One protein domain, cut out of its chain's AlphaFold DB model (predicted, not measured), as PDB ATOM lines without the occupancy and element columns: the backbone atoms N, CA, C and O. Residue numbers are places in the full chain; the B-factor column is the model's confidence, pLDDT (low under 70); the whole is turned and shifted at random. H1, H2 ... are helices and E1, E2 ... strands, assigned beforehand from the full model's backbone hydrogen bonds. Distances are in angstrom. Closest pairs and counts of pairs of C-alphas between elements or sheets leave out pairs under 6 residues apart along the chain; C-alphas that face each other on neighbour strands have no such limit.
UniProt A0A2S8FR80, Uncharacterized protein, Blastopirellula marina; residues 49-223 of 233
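This is residues 49 to 223 of the 233 residues of an uncharacterized protein of Blastopirellula marina (UniProt A0A2S8FR80). Two twisted sheets lie face to face as an elongated sandwich: one of four mostly long strands, E4 to E7, the other of five, E2, E8, E9, E1 and E3. The short helices H1 and H2 cover part of the five-stranded sheet on the face away from the other sheet. The printed part has 175 residues with two named helices and nine named strands, in the order E1 H1 E2 H2 E3 E4 E5 E6 E7 E8 E9. Both sheets are all antiparallel, with orders E2 - E8 - E9 - E1 - E3 and E4 - E5 - E6 - E7; the class is mostly strand. The whole is compact, with a radius of gyration of the C-alphas of 17.2 A and spans of 61 by 32 by 29 A.

E1, residues 50 to 60, is an inner strand between E3, residues 106 to 110, and E9, residues 210 to 222; N 52 and O 108 are 2.9 A apart, N 55 and O 215 2.9 A, both within hydrogen-bond range. H1, residues 61 to 65, is on this sheet, over E9, at a height over the sheet of 9.0 A. E2, residues 80 to 84, is an edge strand beside E8, residues 199 to 207, with N 82 and O 201 at 2.9 A; E8 and E9 form a hairpin, with N 202 and O 214 at 2.8 A. H2, residues 89 to 92, is on the same face as H1 and only just over E1, on which 3 of its 4 C-alphas fall; its height over the sheet is 7.4 A. In H1 the O i to N i+4 pair is within hydrogen-bond range; H2 is too short for one. E4, residues 120 to 127, E5, residues 136 to 152, E6, residues 155 to 170, and E7, residues 181 to 194, form a meander, each strand the antiparallel neighbour of the one before: N 122 and O 141 are 2.9 A apart, N 146 and O 161 2.8 A, N 164 and O 187 2.8 A. Between the sheets, the closest C-alphas of E7 and E8 are those of Val 185 and Ile 206, 5.8 A.

E1, 31.4 A long, begins at C-alpha 50 (121.751, 129.554, 232.994). E5 measures 49.0 A, E6 44.9 A and E7 40.7 A. E9, 38.3 A, ends at C-alpha 222 (120.201, 121.338, 232.297).

The C-alphas of Asp 132 and Gly 153, the two farthest apart, are 62.6 A apart. The printed part has no cut. The links H1 to E2 and H2 to E3 are long. Confidence is under 70 in 27 residues, among them 92 to 97, 110 to 119 and 173 to 178.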
ATOM      1  N   ARG A  49     121.215 127.830 237.461       75.00
ATOM      2  CA  ARG A  49     122.246 128.190 236.481       75.00
ATOM      3  C   ARG A  49     121.606 128.391 235.123       75.00
ATOM      4  O   ARG A  49     120.619 127.728 234.792       75.00
ATOM      5  N   GLY A  50     122.182 129.291 234.350       78.06
ATOM      6  CA  GLY A  50     121.751 129.554 232.994       78.06
ATOM      7  C   GLY A  50     122.855 130.213 232.194       78.06
ATOM      8  O   GLY A  50     123.827 130.724 232.741       78.06
ATOM      9  N   VAL A  51     122.679 130.205 230.886       81.38
ATOM     10  CA  VAL A  51     123.497 130.971 229.965       81.38
ATOM     11  C   VAL A  51     122.730 132.227 229.597       81.38
ATOM     12  O   VAL A  51     121.550 132.166 229.237       81.38
ATOM     13  N   VAL A  52     123.407 133.364 229.706       83.12
ATOM     14  CA  VAL A  52     122.914 134.640 229.206       83.12
ATOM     15  C   VAL A  52     123.776 135.039 228.023       83.12
ATOM     16  O   VAL A  52     125.002 135.073 228.129       83.12
ATOM     17  N   SER A  53     123.143 135.352 226.902       84.88
ATOM     18  CA  SER A  53     123.801 136.036 225.799       84.88
ATOM     19  C   SER A  53     123.100 137.342 225.484       84.88
ATOM     20  O   SER A  53     121.917 137.521 225.782       84.88
ATOM     21  N   TYR A  54     123.849 138.281 224.920       86.19
ATOM     22  CA  TYR A  54     123.285 139.548 224.490       86.19
ATOM     23  C   TYR A  54     123.850 139.998 223.146       86.19
ATOM     24  O   TYR A  54     124.993 139.696 222.791       86.19
ATOM     25  N   GLN A  55     123.016 140.730 222.417       87.75
ATOM     26  CA  GLN A  55     123.338 141.422 221.175       87.75
ATOM     27  C   GLN A  55     122.931 142.886 221.321       87.75
ATOM     28  O   GLN A  55     121.976 143.200 222.032       87.75
ATOM     29  N   ILE A  56     123.664 143.772 220.660       88.00
ATOM     30  CA  ILE A  56     123.463 145.217 220.724       88.00
ATOM     31  C   ILE A  56     123.451 145.715 219.293       88.00
ATOM     32  O   ILE A  56     124.355 145.370 218.545       88.00
ATOM     33  N   GLU A  57     122.460 146.509 218.920       88.19
ATOM     34  CA  GLU A  57     122.399 147.142 217.604       88.19
ATOM     35  C   GLU A  57     121.656 148.477 217.676       88.19
ATOM     36  O   GLU A  57     120.971 148.785 218.654       88.19
ATOM     37  N   THR A  58     121.765 149.266 216.609       87.75
ATOM     38  CA  THR A  58     120.901 150.425 216.379       87.75
ATOM     39  C   THR A  58     119.891 150.121 215.285       87.75
ATOM     40  O   THR A  58     120.245 149.688 214.190       87.75
ATOM     41  N   ILE A  59     118.609 150.328 215.591       86.25
ATOM     42  CA  ILE A  59     117.488 149.979 214.713       86.25
ATOM     43  C   ILE A  59     116.801 151.263 214.231       86.25
ATOM     44  O   ILE A  59     116.455 152.112 215.059       86.25
ATOM     45  N   PRO A  60     116.531 151.408 212.920       86.62
ATOM     46  CA  PRO A  60     115.677 152.476 212.411       86.62
ATOM     47  C   PRO A  60     114.257 152.394 212.990       86.62
ATOM     48  O   PRO A  60     113.642 151.325 212.974       86.62
ATOM     49  N   ALA A  61     113.695 153.526 213.418       88.38
ATOM     50  CA  ALA A  61     112.353 153.614 214.003       88.38
ATOM     51  C   ALA A  61     111.289 152.924 213.133       88.38
ATOM     52  O   ALA A  61     110.548 152.078 213.617       88.38
ATOM     53  N   LYS A  62     111.316 153.164 211.814       87.38
ATOM     54  CA  LYS A  62     110.394 152.540 210.850       87.38
ATOM     55  C   LYS A  62     110.422 151.008 210.880       87.38
ATOM     56  O   LYS A  62     109.371 150.381 210.787       87.38
ATOM     57  N   LYS A  63     111.612 150.405 211.002       86.19
ATOM     58  CA  LYS A  63     111.760 148.942 211.063       86.19
ATOM     59  C   LYS A  63     111.249 148.396 212.390       86.19
ATOM     60  O   LYS A  63     110.606 147.355 212.398       86.19
ATOM     61  N   LEU A  64     111.520 149.099 213.488       87.50
ATOM     62  CA  LEU A  64     111.043 148.727 214.815       87.50
ATOM     63  C   LEU A  64     109.511 148.800 214.907       87.50
ATOM     64  O   LEU A  64     108.881 147.858 215.383       87.50
ATOM     65  N   ASP A  65     108.918 149.884 214.407       86.44
ATOM     66  CA  ASP A  65     107.469 150.102 214.411       86.44
ATOM     67  C   ASP A  65     106.738 149.049 213.565       86.44
ATOM     68  O   ASP A  65     105.680 148.552 213.959       86.44
ATOM     69  N   ALA A  66     107.336 148.634 212.442       86.75
ATOM     70  CA  ALA A  66     106.798 147.583 211.580       86.75
ATOM     71  C   ALA A  66     106.687 146.209 212.271       86.75
ATOM     72  O   ALA A  66     105.911 145.367 211.823       86.75
ATOM     73  N   LEU A  67     107.417 145.977 213.369       86.00
ATOM     74  CA  LEU A  67     107.328 144.729 214.133       86.00
ATOM     75  C   LEU A  67     106.046 144.625 214.965       86.00
ATOM     76  O   LEU A  67     105.717 143.536 215.430       86.00
ATOM     77  N   GLY A  68     105.339 145.740 215.194       88.12
ATOM     78  CA  GLY A  68     104.090 145.751 215.959       88.12
ATOM     79  C   GLY A  68     104.240 145.266 217.408       88.12
ATOM     80  O   GLY A  68     103.281 144.774 218.005       88.12
ATOM     81  N   LEU A  69     105.444 145.363 217.980       90.88
ATOM     82  CA  LEU A  69     105.730 144.887 219.331       90.88
ATOM     83  C   LEU A  69     105.145 145.830 220.384       90.88
ATOM     84  O   LEU A  69     105.249 147.051 220.299       90.88
ATOM     85  N   THR A  70     104.573 145.247 221.436       93.38
ATOM     86  CA  THR A  70     104.117 146.014 222.597       93.38
ATOM     87  C   THR A  70     105.214 146.058 223.650       93.38
ATOM     88  O   THR A  70     105.536 145.046 224.274       93.38
ATOM     89  N   PHE A  71     105.756 147.251 223.879       94.88
ATOM     90  CA  PHE A  71     106.814 147.468 224.855       94.88
ATOM     91  C   PHE A  71     106.265 147.858 226.227       94.88
ATOM     92  O   PHE A  71     105.388 148.711 226.364       94.88
ATOM     93  N   ARG A  72     106.838 147.260 227.266       96.56
ATOM     94  CA  ARG A  72     106.590 147.571 228.672       96.56
ATOM     95  C   ARG A  72     107.595 148.613 229.139       96.56
ATOM     96  O   ARG A  72     108.798 148.460 228.937       96.56
ATOM     97  N   ALA A  73     107.095 149.667 229.774       96.62
ATOM     98  CA  ALA A  73     107.938 150.715 230.330       96.62
ATOM     99  C   ALA A  73     108.764 150.202 231.519       96.62
ATOM    100  O   ALA A  73     108.301 149.366 232.300       96.62
ATOM    101  N   ILE A  74     109.966 150.749 231.670       96.31
ATOM    102  CA  ILE A  74     110.789 150.598 232.867       96.31
ATOM    103  C   ILE A  74     110.712 151.916 233.629       96.31
ATOM    104  O   ILE A  74     110.859 152.992 233.049       96.31
ATOM    105  N   LYS A  75     110.443 151.842 234.932       93.00
ATOM    106  CA  LYS A  75     110.346 153.035 235.770       93.00
ATOM    107  C   LYS A  75     111.682 153.790 235.760       93.00
ATOM    108  O   LYS A  75     112.731 153.171 235.920       93.00
ATOM    109  N   ASP A  76     111.617 155.110 235.595       92.81
ATOM    110  CA  ASP A  76     112.767 156.023 235.642       92.81
ATOM    111  C   ASP A  76     113.889 155.668 234.638       92.81
ATOM    112  O   ASP A  76     115.070 155.892 234.898       92.81
ATOM    113  N   SER A  77     113.530 155.087 233.487       96.25
ATOM    114  CA  SER A  77     114.464 154.724 232.417       96.25
ATOM    115  C   SER A  77     113.878 155.051 231.040       96.25
ATOM    116  O   SER A  77     112.685 154.822 230.826       96.25
ATOM    117  N   PRO A  78     114.686 155.533 230.074       96.38
ATOM    118  CA  PRO A  78     114.241 155.665 228.686       96.38
ATOM    119  C   PRO A  78     114.028 154.305 228.011       96.38
ATOM    120  O   PRO A  78     113.376 154.236 226.966       96.38
ATOM    121  N   TYR A  79     114.565 153.229 228.599       97.06
ATOM    122  CA  TYR A  79     114.421 151.890 228.058       97.06
ATOM    123  C   TYR A  79     113.034 151.311 228.315       97.06
ATOM    124  O   TYR A  79     112.418 151.485 229.368       97.06
ATOM    125  N   ARG A  80     112.570 150.542 227.339       96.81
ATOM    126  CA  ARG A  80     111.356 149.730 227.403       96.81
ATOM    127  C   ARG A  80     111.699 148.330 226.929       96.81
ATOM    128  O   ARG A  80     112.693 148.161 226.227       96.81
ATOM    129  N   TRP A  81     110.896 147.336 227.288       96.56
ATOM    130  CA  TRP A  81     111.187 145.950 226.929       96.56
ATOM    131  C   TRP A  81     109.984 145.198 226.372       96.56
ATOM    132  O   TRP A  81     108.847 145.438 226.772       96.56
ATOM    133  N   ALA A  82     110.242 144.264 225.469       95.44
ATOM    134  CA  ALA A  82     109.269 143.316 224.947       95.44
ATOM    135  C   ALA A  82     109.877 141.910 224.932       95.44
ATOM    136  O   ALA A  82     111.095 141.751 224.877       95.44
ATOM    137  N   GLU A  83     109.028 140.889 224.989       94.00
ATOM    138  CA  GLU A  83     109.452 139.516 224.718       94.00
ATOM    139  C   GLU A  83     109.282 139.240 223.223       94.00
ATOM    140  O   GLU A  83     108.230 139.535 222.652       94.00
ATOM    141  N   VAL A  84     110.316 138.693 222.595       91.56
ATOM    142  CA  VAL A  84     110.366 138.403 221.159       91.56
ATOM    143  C   VAL A  84     110.779 136.952 220.935       91.56
ATOM    144  O   VAL A  84     111.521 136.385 221.732       91.56
ATOM    145  N   LYS A  85     110.295 136.321 219.864       86.62
ATOM    146  CA  LYS A  85     110.682 134.957 219.473       86.62
ATOM    147  C   LYS A  85     111.414 135.007 218.140       86.62
ATOM    148  O   LYS A  85     111.019 135.787 217.282       86.62
ATOM    149  N   ASP A  86     112.456 134.188 218.001       75.94
ATOM    150  CA  ASP A  86     113.252 134.056 216.771       75.94
ATOM    151  C   ASP A  86     113.707 135.406 216.195       75.94
ATOM    152  O   ASP A  86     113.647 135.659 214.995       75.94
ATOM    153  N   PHE A  87     114.138 136.297 217.091       80.44
ATOM    154  CA  PHE A  87     114.559 137.645 216.749       80.44
ATOM    155  C   PHE A  87     116.077 137.695 216.593       80.44
ATOM    156  O   PHE A  87     116.813 137.220 217.460       80.44
ATOM    157  N   ASP A  88     116.540 138.285 215.499       79.44
ATOM    158  CA  ASP A  88     117.957 138.516 215.244       79.44
ATOM    159  C   ASP A  88     118.164 140.001 214.974       79.44
ATOM    160  O   ASP A  88     117.661 140.534 213.983       79.44
ATOM    161  N   LEU A  89     118.895 140.675 215.865       79.50
ATOM    162  CA  LEU A  89     119.168 142.099 215.713       79.50
ATOM    163  C   LEU A  89     120.003 142.403 214.469       79.50
ATOM    164  O   LEU A  89     119.860 143.478 213.891       79.50
ATOM    165  N   THR A  90     120.823 141.458 214.011       73.38
ATOM    166  CA  THR A  90     121.712 141.674 212.862       73.38
ATOM    167  C   THR A  90     120.947 141.824 211.544       73.38
ATOM    168  O   THR A  90     121.407 142.522 210.641       73.38
ATOM    169  N   ALA A  91     119.732 141.270 211.452       73.19
ATOM    170  CA  ALA A  91     118.841 141.462 210.306       73.19
ATOM    171  C   ALA A  91     118.323 142.909 210.183       73.19
ATOM    172  O   ALA A  91     117.861 143.324 209.119       73.19
ATOM    173  N   PHE A  92     118.415 143.693 211.262       68.62
ATOM    174  CA  PHE A  92     117.987 145.088 211.311       68.62
ATOM    175  C   PHE A  92     119.115 146.075 211.041       68.62
ATOM    176  O   PHE A  92     118.902 147.268 211.272       68.62
ATOM    177  N   ALA A  93     120.258 145.597 210.516       60.31
ATOM    178  CA  ALA A  93     121.365 146.435 210.073       60.31
ATOM    179  C   ALA A  93     120.819 147.719 209.417       60.31
ATOM    180  O   ALA A  93     119.871 147.644 208.609       60.31
ATOM    181  N   PRO A  94     121.309 148.894 209.849       57.12
ATOM    182  CA  PRO A  94     120.679 150.146 209.492       57.12
ATOM    183  C   PRO A  94     120.599 150.271 207.971       57.12
ATOM    184  O   PRO A  94     121.569 150.048 207.262       57.12
ATOM    185  N   GLU A  95     119.403 150.611 207.491       53.41
ATOM    186  CA  GLU A  95     119.152 151.012 206.096       53.41
ATOM    187  C   GLU A  95     119.736 152.389 205.774       53.41
ATOM    188  O   GLU A  95     119.712 152.827 204.632       53.41
ATOM    189  N   ASP A  96     120.224 153.084 206.796       56.47
ATOM    190  CA  ASP A  96     121.083 154.242 206.624       56.47
ATOM    191  C   ASP A  96     122.312 153.748 205.853       56.47
ATOM    192  O   ASP A  96     122.896 152.764 206.300       56.47
ATOM    193  N   ASP A  97     122.683 154.375 204.728       59.66
ATOM    194  CA  ASP A  97     123.703 153.945 203.735       59.66
ATOM    195  C   ASP A  97     125.109 153.648 204.316       59.66
ATOM    196  O   ASP A  97     126.094 153.447 203.612       59.66
ATOM    197  N   ARG A  98     125.235 153.662 205.633       70.25
ATOM    198  CA  ARG A  98     126.415 153.511 206.449       70.25
ATOM    199  C   ARG A  98     126.944 152.089 206.452       70.25
ATOM    200  O   ARG A  98     126.227 151.105 206.602       70.25
ATOM    201  N   ILE A  99     128.262 152.007 206.441       70.06
ATOM    202  CA  ILE A  99     129.010 150.775 206.635       70.06
ATOM    203  C   ILE A  99     129.343 150.675 208.125       70.06
ATOM    204  O   ILE A  99     130.049 151.533 208.666       70.06
ATOM    205  N   GLN A 100     128.831 149.635 208.785       73.69
ATOM    206  CA  GLN A 100     129.003 149.394 210.218       73.69
ATOM    207  C   GLN A 100     129.561 147.998 210.474       73.69
ATOM    208  O   GLN A 100     129.204 147.038 209.794       73.69
ATOM    209  N   GLN A 101     130.429 147.877 211.477       70.19
ATOM    210  CA  GLN A 101     130.798 146.568 212.013       70.19
ATOM    211  C   GLN A 101     129.727 146.106 213.017       70.19
ATOM    212  O   GLN A 101     129.166 146.942 213.721       70.19
ATOM    213  N   PRO A 102     129.414 144.807 213.120       67.75
ATOM    214  CA  PRO A 102     128.503 144.331 214.159       67.75
ATOM    215  C   PRO A 102     129.136 144.512 215.544       67.75
ATOM    216  O   PRO A 102     130.356 144.372 215.697       67.75
ATOM    217  N   PHE A 103     128.318 144.782 216.564       73.44
ATOM    218  CA  PHE A 103     128.783 144.645 217.947       73.44
ATOM    219  C   PHE A 103     129.102 143.176 218.248       73.44
ATOM    220  O   PHE A 103     128.504 142.255 217.681       73.44
ATOM    221  N   ARG A 104     130.048 142.918 219.157       68.94
ATOM    222  CA  ARG A 104     130.367 141.537 219.532       68.94
ATOM    223  C   ARG A 104     129.231 140.964 220.375       68.94
ATOM    224  O   ARG A 104     128.957 141.450 221.472       68.94
ATOM    225  N   ALA A 105     128.627 139.876 219.902       70.69
ATOM    226  CA  ALA A 105     127.772 139.052 220.744       70.69
ATOM    227  C   ALA A 105     128.630 138.391 221.830       70.69
ATOM    228  O   ALA A 105     129.676 137.803 221.537       70.69
ATOM    229  N   LYS A 106     128.191 138.478 223.085       71.56
ATOM    230  CA  LYS A 106     128.810 137.730 224.181       71.56
ATOM    231  C   LYS A 106     127.826 136.743 224.763       71.56
ATOM    232  O   LYS A 106     126.654 137.052 224.953       71.56
ATOM    233  N   GLU A 107     128.349 135.571 225.077       75.56
ATOM    234  CA  GLU A 107     127.662 134.505 225.786       75.56
ATOM    235  C   GLU A 107     128.418 134.239 227.080       75.56
ATOM    236  O   GLU A 107     129.652 134.190 227.094       75.56
ATOM    237  N   ARG A 108     127.686 134.123 228.185       70.19
ATOM    238  CA  ARG A 108     128.279 133.892 229.494       70.19
ATOM    239  C   ARG A 108     127.410 132.972 230.330       70.19
ATOM    240  O   ARG A 108     126.197 133.153 230.423       70.19
ATOM    241  N   GLU A 109     128.049 132.008 230.982       71.38
ATOM    242  CA  GLU A 109     127.411 131.253 232.053       71.38
ATOM    243  C   GLU A 109     127.223 132.169 233.267       71.38
ATOM    244  O   GLU A 109     128.158 132.822 233.730       71.38
ATOM    245  N   VAL A 110     125.992 132.235 233.766       69.81
ATOM    246  CA  VAL A 110     125.627 133.043 234.923       69.81
ATOM    247  C   VAL A 110     125.072 132.130 236.004       69.81
ATOM    248  O   VAL A 110     124.174 131.308 235.784       69.81
ATOM    249  N   HIS A 111     125.618 132.289 237.205       67.50
ATOM    250  CA  HIS A 111     125.226 131.513 238.369       67.50
ATOM    251  C   HIS A 111     124.212 132.260 239.245       67.50
ATOM    252  O   HIS A 111     123.859 133.416 239.018       67.50
ATOM    253  N   MET A 112     123.718 131.525 240.238       66.44
ATOM    254  CA  MET A 112     122.739 131.923 241.242       66.44
ATOM    255  C   MET A 112     122.911 133.366 241.751       66.44
ATOM    256  O   MET A 112     124.007 133.789 242.107       66.44
ATOM    257  N   TRP A 113     121.795 134.095 241.828       59.50
ATOM    258  CA  TRP A 113     121.726 135.426 242.440       59.50
ATOM    259  C   TRP A 113     122.137 135.404 243.932       59.50
ATOM    260  O   TRP A 113     121.713 134.485 244.640       59.50
ATOM    261  N   PRO A 114     122.852 136.432 244.444       54.53
ATOM    262  CA  PRO A 114     123.472 137.544 243.719       54.53
ATOM    263  C   PRO A 114     124.857 137.200 243.152       54.53
ATOM    264  O   PRO A 114     125.736 136.724 243.862       54.53
ATOM    265  N   TYR A 115     125.057 137.525 241.876       59.47
ATOM    266  CA  TYR A 115     126.335 137.494 241.171       59.47
ATOM    267  C   TYR A 115     126.473 138.801 240.393       59.47
ATOM    268  O   TYR A 115     125.662 139.072 239.513       59.47
ATOM    269  N   GLN A 116     127.442 139.641 240.744       57.28
ATOM    270  CA  GLN A 116     127.659 140.908 240.050       57.28
ATOM    271  C   GLN A 116     127.914 140.635 238.560       57.28
ATOM    272  O   GLN A 116     128.725 139.776 238.215       57.28
ATOM    273  N   ALA A 117     127.193 141.317 237.671       56.84
ATOM    274  CA  ALA A 117     127.512 141.257 236.253       56.84
ATOM    275  C   ALA A 117     128.872 141.906 236.020       56.84
ATOM    276  O   ALA A 117     129.196 142.922 236.639       56.84
ATOM    277  N   ASP A 118     129.617 141.371 235.057       61.44
ATOM    278  CA  ASP A 118     130.776 142.091 234.540       61.44
ATOM    279  C   ASP A 118     130.307 143.391 233.889       61.44
ATOM    280  O   ASP A 118     129.234 143.456 233.279       61.44
ATOM    281  N   SER A 119     131.143 144.418 233.995       67.94
ATOM    282  CA  SER A 119     131.049 145.564 233.110       67.94
ATOM    283  C   SER A 119     131.548 145.168 231.720       67.94
ATOM    284  O   SER A 119     132.563 144.489 231.549       67.94
ATOM    285  N   TYR A 120     130.806 145.592 230.711       75.81
ATOM    286  CA  TYR A 120     131.129 145.417 229.315       75.81
ATOM    287  C   TYR A 120     131.161 146.770 228.630       75.81
ATOM    288  O   TYR A 120     130.231 147.557 228.772       75.81
ATOM    289  N   THR A 121     132.204 146.995 227.846       81.81
ATOM    290  CA  THR A 121     132.289 148.126 226.932       81.81
ATOM    291  C   THR A 121     132.637 147.578 225.560       81.81
ATOM    292  O   THR A 121     133.564 146.774 225.438       81.81
ATOM    293  N   ASP A 122     131.895 148.006 224.548       83.25
ATOM    294  CA  ASP A 122     132.179 147.715 223.147       83.25
ATOM    295  C   ASP A 122     132.100 148.987 222.322       83.25
ATOM    296  O   ASP A 122     131.387 149.932 222.667       83.25
ATOM    297  N   SER A 123     132.826 148.995 221.217       84.94
ATOM    298  CA  SER A 123     132.871 150.126 220.304       84.94
ATOM    299  C   SER A 123     133.062 149.643 218.883       84.94
ATOM    300  O   SER A 123     133.882 148.757 218.634       84.94
ATOM    301  N   ARG A 124     132.377 150.285 217.946       83.44
ATOM    302  CA  ARG A 124     132.492 150.003 216.520       83.44
ATOM    303  C   ARG A 124     132.694 151.274 215.716       83.44
ATOM    304  O   ARG A 124     132.262 152.359 216.104       83.44
ATOM    305  N   PHE A 125     133.321 151.114 214.557       83.12
ATOM    306  CA  PHE A 125     133.418 152.179 213.568       83.12
ATOM    307  C   PHE A 125     132.174 152.202 212.684       83.12
ATOM    308  O   PHE A 125     131.706 151.156 212.225       83.12
ATOM    309  N   VAL A 126     131.689 153.411 212.415       84.38
ATOM    310  CA  VAL A 126     130.572 153.689 211.512       84.38
ATOM    311  C   VAL A 126     131.050 154.682 210.463       84.38
ATOM    312  O   VAL A 126     131.602 155.727 210.807       84.38
ATOM    313  N   LYS A 127     130.855 154.362 209.183       81.00
ATOM    314  CA  LYS A 127     131.226 155.235 208.059       81.00
ATOM    315  C   LYS A 127     130.020 155.517 207.185       81.00
ATOM    316  O   LYS A 127     129.276 154.588 206.895       81.00
ATOM    317  N   VAL A 128     129.866 156.751 206.721       78.75
ATOM    318  CA  VAL A 128     128.845 157.114 205.722       78.75
ATOM    319  C   VAL A 128     129.537 157.230 204.361       78.75
ATOM    320  O   VAL A 128     130.504 157.981 204.266       78.75
ATOM    321  N   PRO A 129     129.097 156.539 203.293       74.38
ATOM    322  CA  PRO A 129     129.778 156.527 201.992       74.38
ATOM    323  C   PRO A 129     129.590 157.826 201.179       74.38
ATOM    324  O   PRO A 129     129.621 157.807 199.950       74.38
ATOM    325  N   ARG A 130     129.380 158.966 201.845       75.00
ATOM    326  CA  ARG A 130     129.112 160.268 201.227       75.00
ATOM    327  C   ARG A 130     130.291 161.217 201.446       75.00
ATOM    328  O   ARG A 130     130.659 161.450 202.586       75.00
ATOM    329  N   GLY A 131     130.794 161.842 200.379       69.19
ATOM    330  CA  GLY A 131     131.927 162.780 200.439       69.19
ATOM    331  C   GLY A 131     133.297 162.090 200.392       69.19
ATOM    332  O   GLY A 131     133.382 160.873 200.550       69.19
ATOM    333  N   ASP A 132     134.357 162.868 200.143       74.88
ATOM    334  CA  ASP A 132     135.749 162.396 200.139       74.88
ATOM    335  C   ASP A 132     136.646 163.342 200.975       74.88
ATOM    336  O   ASP A 132     136.760 164.519 200.617       74.88
ATOM    337  N   PRO A 133     137.255 162.878 202.088       73.00
ATOM    338  CA  PRO A 133     137.104 161.542 202.675       73.00
ATOM    339  C   PRO A 133     135.714 161.335 203.310       73.00
ATOM    340  O   PRO A 133     135.088 162.299 203.757       73.00
ATOM    341  N   PRO A 134     135.216 160.086 203.387       75.56
ATOM    342  CA  PRO A 134     133.909 159.806 203.972       75.56
ATOM    343  C   PRO A 134     133.901 160.116 205.481       75.56
ATOM    344  O   PRO A 134     134.830 159.700 206.187       75.56
ATOM    345  N   PRO A 135     132.853 160.778 206.010       79.81
ATOM    346  CA  PRO A 135     132.672 160.983 207.439       79.81
ATOM    347  C   PRO A 135     132.705 159.655 208.195       79.81
ATOM    348  O   PRO A 135     132.086 158.662 207.787       79.81
ATOM    349  N   GLN A 136     133.406 159.653 209.328       84.06
ATOM    350  CA  GLN A 136     133.528 158.482 210.186       84.06
ATOM    351  C   GLN A 136     133.259 158.839 211.645       84.06
ATOM    352  O   GLN A 136     133.696 159.870 212.149       84.06
ATOM    353  N   GLY A 137     132.548 157.957 212.335       85.62
ATOM    354  CA  GLY A 137     132.236 158.075 213.752       85.62
ATOM    355  C   GLY A 137     132.525 156.779 214.498       85.62
ATOM    356  O   GLY A 137     132.726 155.719 213.896       85.62
ATOM    357  N   ILE A 138     132.532 156.877 215.824       86.31
ATOM    358  CA  ILE A 138     132.594 155.724 216.719       86.31
ATOM    359  C   ILE A 138     131.257 155.641 217.441       86.31
ATOM    360  O   ILE A 138     130.804 156.615 218.038       86.31
ATOM    361  N   GLU A 139     130.642 154.471 217.374       88.69
ATOM    362  CA  GLU A 139     129.488 154.114 218.187       88.69
ATOM    363  C   GLU A 139     129.987 153.234 219.328       88.69
ATOM    364  O   GLU A 139     130.793 152.326 219.103       88.69
ATOM    365  N   SER A 140     129.565 153.511 220.558       91.12
ATOM    366  CA  SER A 140     130.022 152.752 221.720       91.12
ATOM    367  C   SER A 140     128.898 152.479 222.698       91.12
ATOM    368  O   SER A 140     128.005 153.301 222.890       91.12
ATOM    369  N   THR A 141     128.956 151.312 223.329       90.19
ATOM    370  CA  THR A 141     127.981 150.887 224.327       90.19
ATOM    371  C   THR A 141     128.704 150.374 225.551       90.19
ATOM    372  O   THR A 141     129.569 149.502 225.462       90.19
ATOM    373  N   GLN A 142     128.303 150.883 226.708       90.56
ATOM    374  CA  GLN A 142     128.717 150.409 228.011       90.56
ATOM    375  C   GLN A 142     127.515 149.818 228.748       90.56
ATOM    376  O   GLN A 142     126.454 150.434 228.836       90.56
ATOM    377  N   LEU A 143     127.697 148.620 229.294       87.81
ATOM    378  CA  LEU A 143     126.731 147.882 230.095       87.81
ATOM    379  C   LEU A 143     127.398 147.452 231.396       87.81
ATOM    380  O   LEU A 143     128.521 146.959 231.384       87.81
ATOM    381  N   GLY A 144     126.721 147.577 232.527       86.38
ATOM    382  CA  GLY A 144     127.216 147.030 233.790       86.38
ATOM    383  C   GLY A 144     126.095 146.878 234.801       86.38
ATOM    384  O   GLY A 144     125.126 147.624 234.754       86.38
ATOM    385  N   GLY A 145     126.193 145.915 235.716       84.88
ATOM    386  CA  GLY A 145     125.162 145.734 236.740       84.88
ATOM    387  C   GLY A 145     125.041 144.299 237.223       84.88
ATOM    388  O   GLY A 145     125.973 143.776 237.822       84.88
ATOM    389  N   PHE A 146     123.889 143.675 236.998       83.12
ATOM    390  CA  PHE A 146     123.534 142.356 237.504       83.12
ATOM    391  C   PHE A 146     122.720 141.552 236.473       83.12
ATOM    392  O   PHE A 146     121.757 142.059 235.900       83.12
ATOM    393  N   TRP A 147     123.057 140.270 236.311       85.69
ATOM    394  CA  TRP A 147     122.199 139.255 235.692       85.69
ATOM    395  C   TRP A 147     122.217 138.029 236.597       85.69
ATOM    396  O   TRP A 147     123.267 137.690 237.143       85.69
ATOM    397  N   GLY A 148     121.103 137.318 236.730       80.56
ATOM    398  CA  GLY A 148     121.139 136.039 237.423       80.56
ATOM    399  C   GLY A 148     119.812 135.321 237.520       80.56
ATOM    400  O   GLY A 148     118.739 135.852 237.223       80.56
ATOM    401  N   PHE A 149     119.918 134.074 237.961       82.31
ATOM    402  CA  PHE A 149     118.788 133.182 238.149       82.31
ATOM    403  C   PHE A 149     118.579 132.911 239.637       82.31
ATOM    404  O   PHE A 149     119.537 132.784 240.404       82.31
ATOM    405  N   ARG A 150     117.321 132.779 240.057       79.12
ATOM    406  CA  ARG A 150     116.976 132.311 241.405       79.12
ATOM    407  C   ARG A 150     115.829 131.317 241.353       79.12
ATOM    408  O   ARG A 150     114.981 131.388 240.469       79.12
ATOM    409  N   LYS A 151     115.769 130.421 242.332       76.06
ATOM    410  CA  LYS A 151     114.568 129.623 242.587       76.06
ATOM    411  C   LYS A 151     113.669 130.367 243.567       76.06
ATOM    412  O   LYS A 151     114.128 130.777 244.628       76.06
ATOM    413  N   ALA A 152     112.400 130.524 243.212       73.69
ATOM    414  CA  ALA A 152     111.347 130.998 244.104       73.69
ATOM    415  C   ALA A 152     110.286 129.892 244.200       73.69
ATOM    416  O   ALA A 152     109.476 129.703 243.288       73.69
ATOM    417  N   GLY A 153     110.347 129.098 245.272       74.00
ATOM    418  CA  GLY A 153     109.585 127.853 245.373       74.00
ATOM    419  C   GLY A 153     110.021 126.840 244.306       74.00
ATOM    420  O   GLY A 153     111.206 126.541 244.179       74.00
ATOM    421  N   LEU A 154     109.063 126.331 243.524       70.94
ATOM    422  CA  LEU A 154     109.312 125.383 242.425       70.94
ATOM    423  C   LEU A 154     109.630 126.065 241.082       70.94
ATOM    424  O   LEU A 154     109.836 125.379 240.082       70.94
ATOM    425  N   HIS A 155     109.666 127.399 241.032       75.88
ATOM    426  CA  HIS A 155     109.852 128.144 239.791       75.88
ATOM    427  C   HIS A 155     111.244 128.759 239.694       75.88
ATOM    428  O   HIS A 155     111.750 129.361 240.644       75.88
ATOM    429  N   LEU A 156     111.838 128.642 238.508       79.69
ATOM    430  CA  LEU A 156     113.063 129.338 238.152       79.69
ATOM    431  C   LEU A 156     112.709 130.742 237.648       79.69
ATOM    432  O   LEU A 156     111.861 130.905 236.768       79.69
ATOM    433  N   GLN A 157     113.337 131.747 238.241       87.00
ATOM    434  CA  GLN A 157     113.164 133.153 237.908       87.00
ATOM    435  C   GLN A 157     114.463 133.714 237.347       87.00
ATOM    436  O   GLN A 157     115.550 133.331 237.787       87.00
ATOM    437  N   PHE A 158     114.328 134.636 236.404       88.25
ATOM    438  CA  PHE A 158     115.425 135.403 235.838       88.25
ATOM    439  C   PHE A 158     115.280 136.864 236.247       88.25
ATOM    440  O   PHE A 158     114.175 137.416 236.245       88.25
ATOM    441  N   ARG A 159     116.405 137.479 236.604       88.88
ATOM    442  CA  ARG A 159     116.489 138.907 236.878       88.88
ATOM    443  C   ARG A 159     117.697 139.504 236.172       88.88
ATOM    444  O   ARG A 159     118.786 138.935 236.216       88.88
ATOM    445  N   LEU A 160     117.501 140.680 235.591       89.88
ATOM    446  CA  LEU A 160     118.571 141.556 235.135       89.88
ATOM    447  C   LEU A 160     118.314 142.979 235.620       89.88
ATOM    448  O   LEU A 160     117.172 143.437 235.667       89.88
ATOM    449  N   GLU A 161     119.389 143.659 235.980       91.31
ATOM    450  CA  GLU A 161     119.392 145.055 236.392       91.31
ATOM    451  C   GLU A 161     120.707 145.676 235.930       91.31
ATOM    452  O   GLU A 161     121.765 145.377 236.480       91.31
ATOM    453  N   LEU A 162     120.658 146.483 234.876       90.44
ATOM    454  CA  LEU A 162     121.852 146.968 234.188       90.44
ATOM    455  C   LEU A 162     121.778 148.467 233.994       90.44
ATOM    456  O   LEU A 162     120.753 148.980 233.562       90.44
ATOM    457  N   GLN A 163     122.884 149.144 234.255       93.38
ATOM    458  CA  GLN A 163     123.139 150.496 233.798       93.38
ATOM    459  C   GLN A 163     123.676 150.431 232.366       93.38
ATOM    460  O   GLN A 163     124.585 149.647 232.076       93.38
ATOM    461  N   VAL A 164     123.116 151.258 231.489       93.75
ATOM    462  CA  VAL A 164     123.506 151.362 230.084       93.75
ATOM    463  C   VAL A 164     123.878 152.794 229.765       93.75
ATOM    464  O   VAL A 164     123.124 153.706 230.102       93.75
ATOM    465  N   GLY A 165     124.992 152.970 229.063       93.31
ATOM    466  CA  GLY A 165     125.303 154.189 228.329       93.31
ATOM    467  C   GLY A 165     125.621 153.836 226.885       93.31
ATOM    468  O   GLY A 165     126.395 152.917 226.631       93.31
ATOM    469  N   HIS A 166     124.998 154.527 225.940       93.75
ATOM    470  CA  HIS A 166     125.235 154.325 224.519       93.75
ATOM    471  C   HIS A 166     125.491 155.662 223.837       93.75
ATOM    472  O   HIS A 166     124.698 156.594 223.979       93.75
ATOM    473  N   GLN A 167     126.602 155.743 223.113       92.06
ATOM    474  CA  GLN A 167     126.996 156.895 222.318       92.06
ATOM    475  C   GLN A 167     126.852 156.563 220.841       92.06
ATOM    476  O   GLN A 167     127.410 155.576 220.360       92.06
ATOM    477  N   TYR A 168     126.149 157.435 220.132       88.88
ATOM    478  CA  TYR A 168     125.816 157.286 218.729       88.88
ATOM    479  C   TYR A 168     126.283 158.509 217.928       88.88
ATOM    480  O   TYR A 168     125.966 159.640 218.307       88.88
ATOM    481  N   PRO A 169     127.024 158.320 216.825       87.00
ATOM    482  CA  PRO A 169     127.439 159.416 215.958       87.00
ATOM    483  C   PRO A 169     126.256 159.997 215.166       87.00
ATOM    484  O   PRO A 169     125.556 159.283 214.449       87.00
ATOM    485  N   ASP A 170     126.056 161.309 215.273       84.44
ATOM    486  CA  ASP A 170     125.004 162.058 214.590       84.44
ATOM    487  C   ASP A 170     125.476 162.596 213.233       84.44
ATOM    488  O   ASP A 170     126.195 163.596 213.148       84.44
ATOM    489  N   PHE A 171     125.052 161.930 212.161       76.44
ATOM    490  CA  PHE A 171     125.416 162.283 210.787       76.44
ATOM    491  C   PHE A 171     124.406 163.210 210.093       76.44
ATOM    492  O   PHE A 171     124.589 163.541 208.921       76.44
ATOM    493  N   SER A 172     123.331 163.632 210.775       73.75
ATOM    494  CA  SER A 172     122.212 164.330 210.125       73.75
ATOM    495  C   SER A 172     122.594 165.703 209.552       73.75
ATOM    496  O   SER A 172     121.921 166.193 208.652       73.75
ATOM    497  N   ASN A 173     123.667 166.321 210.059       60.97
ATOM    498  CA  ASN A 173     124.080 167.688 209.732       60.97
ATOM    499  C   ASN A 173     125.603 167.831 209.575       60.97
ATOM    500  O   ASN A 173     126.154 168.854 209.976       60.97
ATOM    501  N   THR A 174     126.306 166.838 209.022       60.62
ATOM    502  CA  THR A 174     127.773 166.895 208.858       60.62
ATOM    503  C   THR A 174     128.180 167.211 207.408       60.62
ATOM    504  O   THR A 174     128.486 166.296 206.648       60.62
ATOM    505  N   PRO A 175     128.176 168.487 206.968       53.97
ATOM    506  CA  PRO A 175     128.746 168.854 205.675       53.97
ATOM    507  C   PRO A 175     130.254 169.167 205.727       53.97
ATOM    508  O   PRO A 175     130.863 169.222 204.666       53.97
ATOM    509  N   GLU A 176     130.878 169.347 206.907       53.12
ATOM    510  CA  GLU A 176     132.267 169.863 206.994       53.12
ATOM    511  C   GLU A 176     133.183 169.182 208.037       53.12
ATOM    512  O   GLU A 176     134.408 169.251 207.924       53.12
ATOM    513  N   GLU A 177     132.641 168.476 209.032       57.75
ATOM    514  CA  GLU A 177     133.446 167.791 210.053       57.75
ATOM    515  C   GLU A 177     133.719 166.335 209.639       57.75
ATOM    516  O   GLU A 177     132.802 165.581 209.321       57.75
ATOM    517  N   HIS A 178     134.986 165.904 209.679       63.47
ATOM    518  CA  HIS A 178     135.338 164.489 209.454       63.47
ATOM    519  C   HIS A 178     134.801 163.576 210.573       63.47
ATOM    520  O   HIS A 178     134.671 162.367 210.372       63.47
ATOM    521  N   PHE A 179     134.491 164.165 211.736       72.06
ATOM    522  CA  PHE A 179     133.967 163.494 212.917       72.06
ATOM    523  C   PHE A 179     132.622 164.112 213.319       72.06
ATOM    524  O   PHE A 179     132.586 165.298 213.638       72.06
ATOM    525  N   PRO A 180     131.524 163.342 213.323       79.00
ATOM    526  CA  PRO A 180     130.212 163.833 213.723       79.00
ATOM    527  C   PRO A 180     130.144 164.106 215.230       79.00
ATOM    528  O   PRO A 180     130.830 163.464 216.033       79.00
ATOM    529  N   LYS A 181     129.225 164.992 215.627       84.50
ATOM    530  CA  LYS A 181     128.811 165.124 217.031       84.50
ATOM    531  C   LYS A 181     128.210 163.812 217.531       84.50
ATOM    532  O   LYS A 181     127.650 163.042 216.755       84.50
ATOM    533  N   THR A 182     128.294 163.561 218.831       87.62
ATOM    534  CA  THR A 182     127.720 162.360 219.445       87.62
ATOM    535  C   THR A 182     126.415 162.681 220.170       87.62
ATOM    536  O   THR A 182     126.312 163.659 220.910       87.62
ATOM    537  N   LYS A 183     125.407 161.832 219.961       89.88
ATOM    538  CA  LYS A 183     124.204 161.732 220.792       89.88
ATOM    539  C   LYS A 183     124.412 160.624 221.814       89.88
ATOM    540  O   LYS A 183     125.108 159.648 221.541       89.88
ATOM    541  N   MET A 184     123.812 160.774 222.989       90.94
ATOM    542  CA  MET A 184     123.952 159.804 224.069       90.94
ATOM    543  C   MET A 184     122.588 159.418 224.628       90.94
ATOM    544  O   MET A 184     121.741 160.281 224.848       90.94
ATOM    545  N   VAL A 185     122.404 158.127 224.896       94.25
ATOM    546  CA  VAL A 185     121.273 157.609 225.665       94.25
ATOM    547  C   VAL A 185     121.790 156.809 226.855       94.25
ATOM    548  O   VAL A 185     122.553 155.853 226.708       94.25
ATOM    549  N   GLU A 186     121.362 157.203 228.051       95.44
ATOM    550  CA  GLU A 186     121.712 156.542 229.305       95.44
ATOM    551  C   GLU A 186     120.457 156.108 230.047       95.44
ATOM    552  O   GLU A 186     119.447 156.810 230.072       95.44
ATOM    553  N   GLY A 187     120.504 154.932 230.665       95.12
ATOM    554  CA  GLY A 187     119.341 154.406 231.355       95.12
ATOM    555  C   GLY A 187     119.581 153.080 232.044       95.12
ATOM    556  O   GLY A 187     120.710 152.604 232.159       95.12
ATOM    557  N   LYS A 188     118.481 152.483 232.501       94.38
ATOM    558  CA  LYS A 188     118.484 151.189 233.181       94.38
ATOM    559  C   LYS A 188     117.697 150.146 232.403       94.38
ATOM    560  O   LYS A 188     116.550 150.398 232.030       94.38
ATOM    561  N   LEU A 189     118.270 148.961 232.218       94.31
ATOM    562  CA  LEU A 189     117.507 147.770 231.846       94.31
ATOM    563  C   LEU A 189     117.084 147.072 233.128       94.31
ATOM    564  O   LEU A 189     117.901 146.865 234.023       94.31
ATOM    565  N   PHE A 190     115.817 146.694 233.207       94.25
ATOM    566  CA  PHE A 190     115.297 145.942 234.334       94.25
ATOM    567  C   PHE A 190     114.287 144.911 233.856       94.25
ATOM    568  O   PHE A 190     113.343 145.232 233.133       94.25
ATOM    569  N   TYR A 191     114.476 143.681 234.314       93.56
ATOM    570  CA  TYR A 191     113.504 142.608 234.197       93.56
ATOM    571  C   TYR A 191     113.614 141.724 235.433       93.56
ATOM    572  O   TYR A 191     114.713 141.338 235.818       93.56
ATOM    573  N   GLU A 192     112.482 141.372 236.031       91.19
ATOM    574  CA  GLU A 192     112.398 140.336 237.057       91.19
ATOM    575  C   GLU A 192     111.131 139.526 236.806       91.19
ATOM    576  O   GLU A 192     110.024 140.067 236.787       91.19
ATOM    577  N   GLY A 193     111.283 138.224 236.586       89.62
ATOM    578  CA  GLY A 193     110.146 137.395 236.226       89.62
ATOM    579  C   GLY A 193     110.492 135.934 236.012       89.62
ATOM    580  O   GLY A 193     111.534 135.435 236.438       89.62
ATOM    581  N   LYS A 194     109.569 135.227 235.356       89.19
ATOM    582  CA  LYS A 194     109.825 133.876 234.844       89.19
ATOM    583  C   LYS A 194     110.942 133.940 233.799       89.19
ATOM    584  O   LYS A 194     111.224 135.000 233.263       89.19
ATOM    585  N   ILE A 195     111.581 132.816 233.501       86.12
ATOM    586  CA  ILE A 195     112.478 132.784 232.342       86.12
ATOM    587  C   ILE A 195     111.641 133.065 231.080       86.12
ATOM    588  O   ILE A 195     110.608 132.406 230.918       86.12
ATOM    589  N   PRO A 196     112.043 134.025 230.224       84.62
ATOM    590  CA  PRO A 196     111.350 134.292 228.966       84.62
ATOM    591  C   PRO A 196     111.368 133.040 228.079       84.62
ATOM    592  O   PRO A 196     112.354 132.301 228.043       84.62
ATOM    593  N   ALA A 197     110.268 132.771 227.378       82.19
ATOM    594  CA  ALA A 197     110.214 131.671 226.418       82.19
ATOM    595  C   ALA A 197     111.061 132.001 225.176       82.19
ATOM    596  O   ALA A 197     111.716 131.123 224.605       82.19
ATOM    597  N   GLY A 198     111.060 133.277 224.788       85.81
ATOM    598  CA  GLY A 198     111.935 133.838 223.766       85.81
ATOM    599  C   GLY A 198     113.105 134.634 224.347       85.81
ATOM    600  O   GLY A 198     113.709 134.254 225.350       85.81
ATOM    601  N   ASP A 199     113.395 135.754 223.702       91.31
ATOM    602  CA  ASP A 199     114.414 136.721 224.083       91.31
ATOM    603  C   ASP A 199     113.747 138.011 224.589       91.31
ATOM    604  O   ASP A 199     112.595 138.313 224.268       91.31
ATOM    605  N   LEU A 200     114.462 138.787 225.397       93.94
ATOM    606  CA  LEU A 200     114.024 140.101 225.861       93.94
ATOM    607  C   LEU A 200     114.674 141.174 224.995       93.94
ATOM    608  O   LEU A 200     115.889 141.356 225.040       93.94
ATOM    609  N   LEU A 201     113.866 141.898 224.227       95.31
ATOM    610  CA  LEU A 201     114.306 143.048 223.452       95.31
ATOM    611  C   LEU A 201     114.100 144.317 224.275       95.31
ATOM    612  O   LEU A 201     112.965 144.688 224.570       95.31
ATOM    613  N   PHE A 202     115.192 144.995 224.608       96.19
ATOM    614  CA  PHE A 202     115.195 146.319 225.214       96.19
ATOM    615  C   PHE A 202     115.448 147.373 224.149       96.19
ATOM    616  O   PHE A 202     116.345 147.205 223.329       96.19
ATOM    617  N   ILE A 203     114.699 148.471 224.185       96.25
ATOM    618  CA  ILE A 203     114.866 149.597 223.263       96.25
ATOM    619  C   ILE A 203     114.882 150.922 224.012       96.25
ATOM    620  O   ILE A 203     114.133 151.083 224.974       96.25
ATOM    621  N   ALA A 204     115.672 151.882 223.545       96.62
ATOM    622  CA  ALA A 204     115.580 153.281 223.952       96.62
ATOM    623  C   ALA A 204     115.745 154.199 222.734       96.62
ATOM    624  O   ALA A 204     116.600 153.923 221.890       96.62
ATOM    625  N   PRO A 205     114.947 155.274 222.612       93.81
ATOM    626  CA  PRO A 205     115.123 156.234 221.531       93.81
ATOM    627  C   PRO A 205     116.448 156.987 221.714       93.81
ATOM    628  O   PRO A 205     116.740 157.466 222.810       93.81
ATOM    629  N   ILE A 206     117.238 157.079 220.644       90.44
ATOM    630  CA  ILE A 206     118.429 157.942 220.574       90.44
ATOM    631  C   ILE A 206     118.046 159.270 219.918       90.44
ATOM    632  O   ILE A 206     118.463 160.339 220.359       90.44
ATOM    633  N   ASP A 207     117.248 159.178 218.856       84.81
ATOM    634  CA  ASP A 207     116.708 160.286 218.078       84.81
ATOM    635  C   ASP A 207     115.330 159.890 217.517       84.81
ATOM    636  O   ASP A 207     114.876 158.763 217.722       84.81
ATOM    637  N   ASN A 208     114.672 160.788 216.784       82.19
ATOM    638  CA  ASN A 208     113.350 160.558 216.197       82.19
ATOM    639  C   ASN A 208     113.296 159.323 215.280       82.19
ATOM    640  O   ASN A 208     112.274 158.644 215.234       82.19
ATOM    641  N   ASP A 209     114.396 159.014 214.589       84.75
ATOM    642  CA  ASP A 209     114.439 157.960 213.571       84.75
ATOM    643  C   ASP A 209     115.269 156.731 213.973       84.75
ATOM    644  O   ASP A 209     115.368 155.780 213.196       84.75
ATOM    645  N   VAL A 210     115.876 156.714 215.168       88.00
ATOM    646  CA  VAL A 210     116.830 155.663 215.567       88.00
ATOM    647  C   VAL A 210     116.663 155.270 217.030       88.00
ATOM    648  O   VAL A 210     116.638 156.109 217.933       88.00
ATOM    649  N   TYR A 211     116.634 153.960 217.263       91.62
ATOM    650  CA  TYR A 211     116.616 153.346 218.583       91.62
ATOM    651  C   TYR A 211     117.913 152.594 218.856       91.62
ATOM    652  O   TYR A 211     118.427 151.888 217.991       91.62
ATOM    653  N   HIS A 212     118.390 152.676 220.093       93.31
ATOM    654  CA  HIS A 212     119.341 151.718 220.633       93.31
ATOM    655  C   HIS A 212     118.575 150.467 221.054       93.31
ATOM    656  O   HIS A 212     117.598 150.576 221.799       93.31
ATOM    657  N   ALA A 213     119.012 149.299 220.600       92.94
ATOM    658  CA  ALA A 213     118.383 148.024 220.888       92.94
ATOM    659  C   ALA A 213     119.372 147.043 221.520       92.94
ATOM    660  O   ALA A 213     120.503 146.886 221.062       92.94
ATOM    661  N   ILE A 214     118.925 146.349 222.562       92.81
ATOM    662  CA  ILE A 214     119.685 145.302 223.241       92.81
ATOM    663  C   ILE A 214     118.798 144.070 223.341       92.81
ATOM    664  O   ILE A 214     117.774 144.089 224.023       92.81
ATOM    665  N   LEU A 215     119.196 142.992 222.680       92.12
ATOM    666  CA  LEU A 215     118.527 141.702 222.764       92.12
ATOM    667  C   LEU A 215     119.237 140.852 223.808       92.12
ATOM    668  O   LEU A 215     120.443 140.646 223.727       92.12
ATOM    669  N   VAL A 216     118.487 140.349 224.779       91.12
ATOM    670  CA  VAL A 216     118.980 139.499 225.860       91.12
ATOM    671  C   VAL A 216     118.325 138.138 225.748       91.12
ATOM    672  O   VAL A 216     117.109 138.008 225.874       91.12
ATOM    673  N   ARG A 217     119.140 137.101 225.612       89.25
ATOM    674  CA  ARG A 217     118.708 135.710 225.628       89.25
ATOM    675  C   ARG A 217     119.121 135.071 226.941       89.25
ATOM    676  O   ARG A 217     120.295 135.075 227.292       89.25
ATOM    677  N   ALA A 218     118.162 134.491 227.650       86.56
ATOM    678  CA  ALA A 218     118.399 133.776 228.899       86.56
ATOM    679  C   ALA A 218     117.907 132.332 228.758       86.56
ATOM    680  O   ALA A 218     116.715 132.089 228.577       86.56
ATOM    681  N   ARG A 219     118.819 131.361 228.848       85.75
ATOM    682  CA  ARG A 219     118.493 129.929 228.791       85.75
ATOM    683  C   ARG A 219     118.895 129.256 230.100       85.75
ATOM    684  O   ARG A 219     120.034 129.430 230.525       85.75
ATOM    685  N   PRO A 220     118.017 128.480 230.753       81.00
ATOM    686  CA  PRO A 220     118.433 127.679 231.895       81.00
ATOM    687  C   PRO A 220     119.411 126.596 231.430       81.00
ATOM    688  O   PRO A 220     119.351 126.150 230.284       81.00
ATOM    689  N   MET A 221     120.314 126.171 232.308       75.19
ATOM    690  CA  MET A 221     121.151 125.000 232.052       75.19
ATOM    691  C   MET A 221     120.474 123.744 232.587       75.19
ATOM    692  O   MET A 221     119.921 123.739 233.691       75.19
ATOM    693  N   ASP A 222     120.558 122.663 231.821       67.06
ATOM    694  CA  ASP A 222     120.201 121.338 232.297       67.06
ATOM    695  C   ASP A 222     121.286 120.836 233.261       67.06
ATOM    696  O   ASP A 222     122.460 120.701 232.914       67.06
ATOM    697  N   ALA A 223     120.872 120.545 234.494       62.03
ATOM    698  CA  ALA A 223     121.747 120.098 235.569       62.03
ATOM    699  C   ALA A 223     122.341 118.693 235.353       62.03
ATOM    700  O   ALA A 223     123.247 118.317 236.096       62.03
TER     701      ALA A 223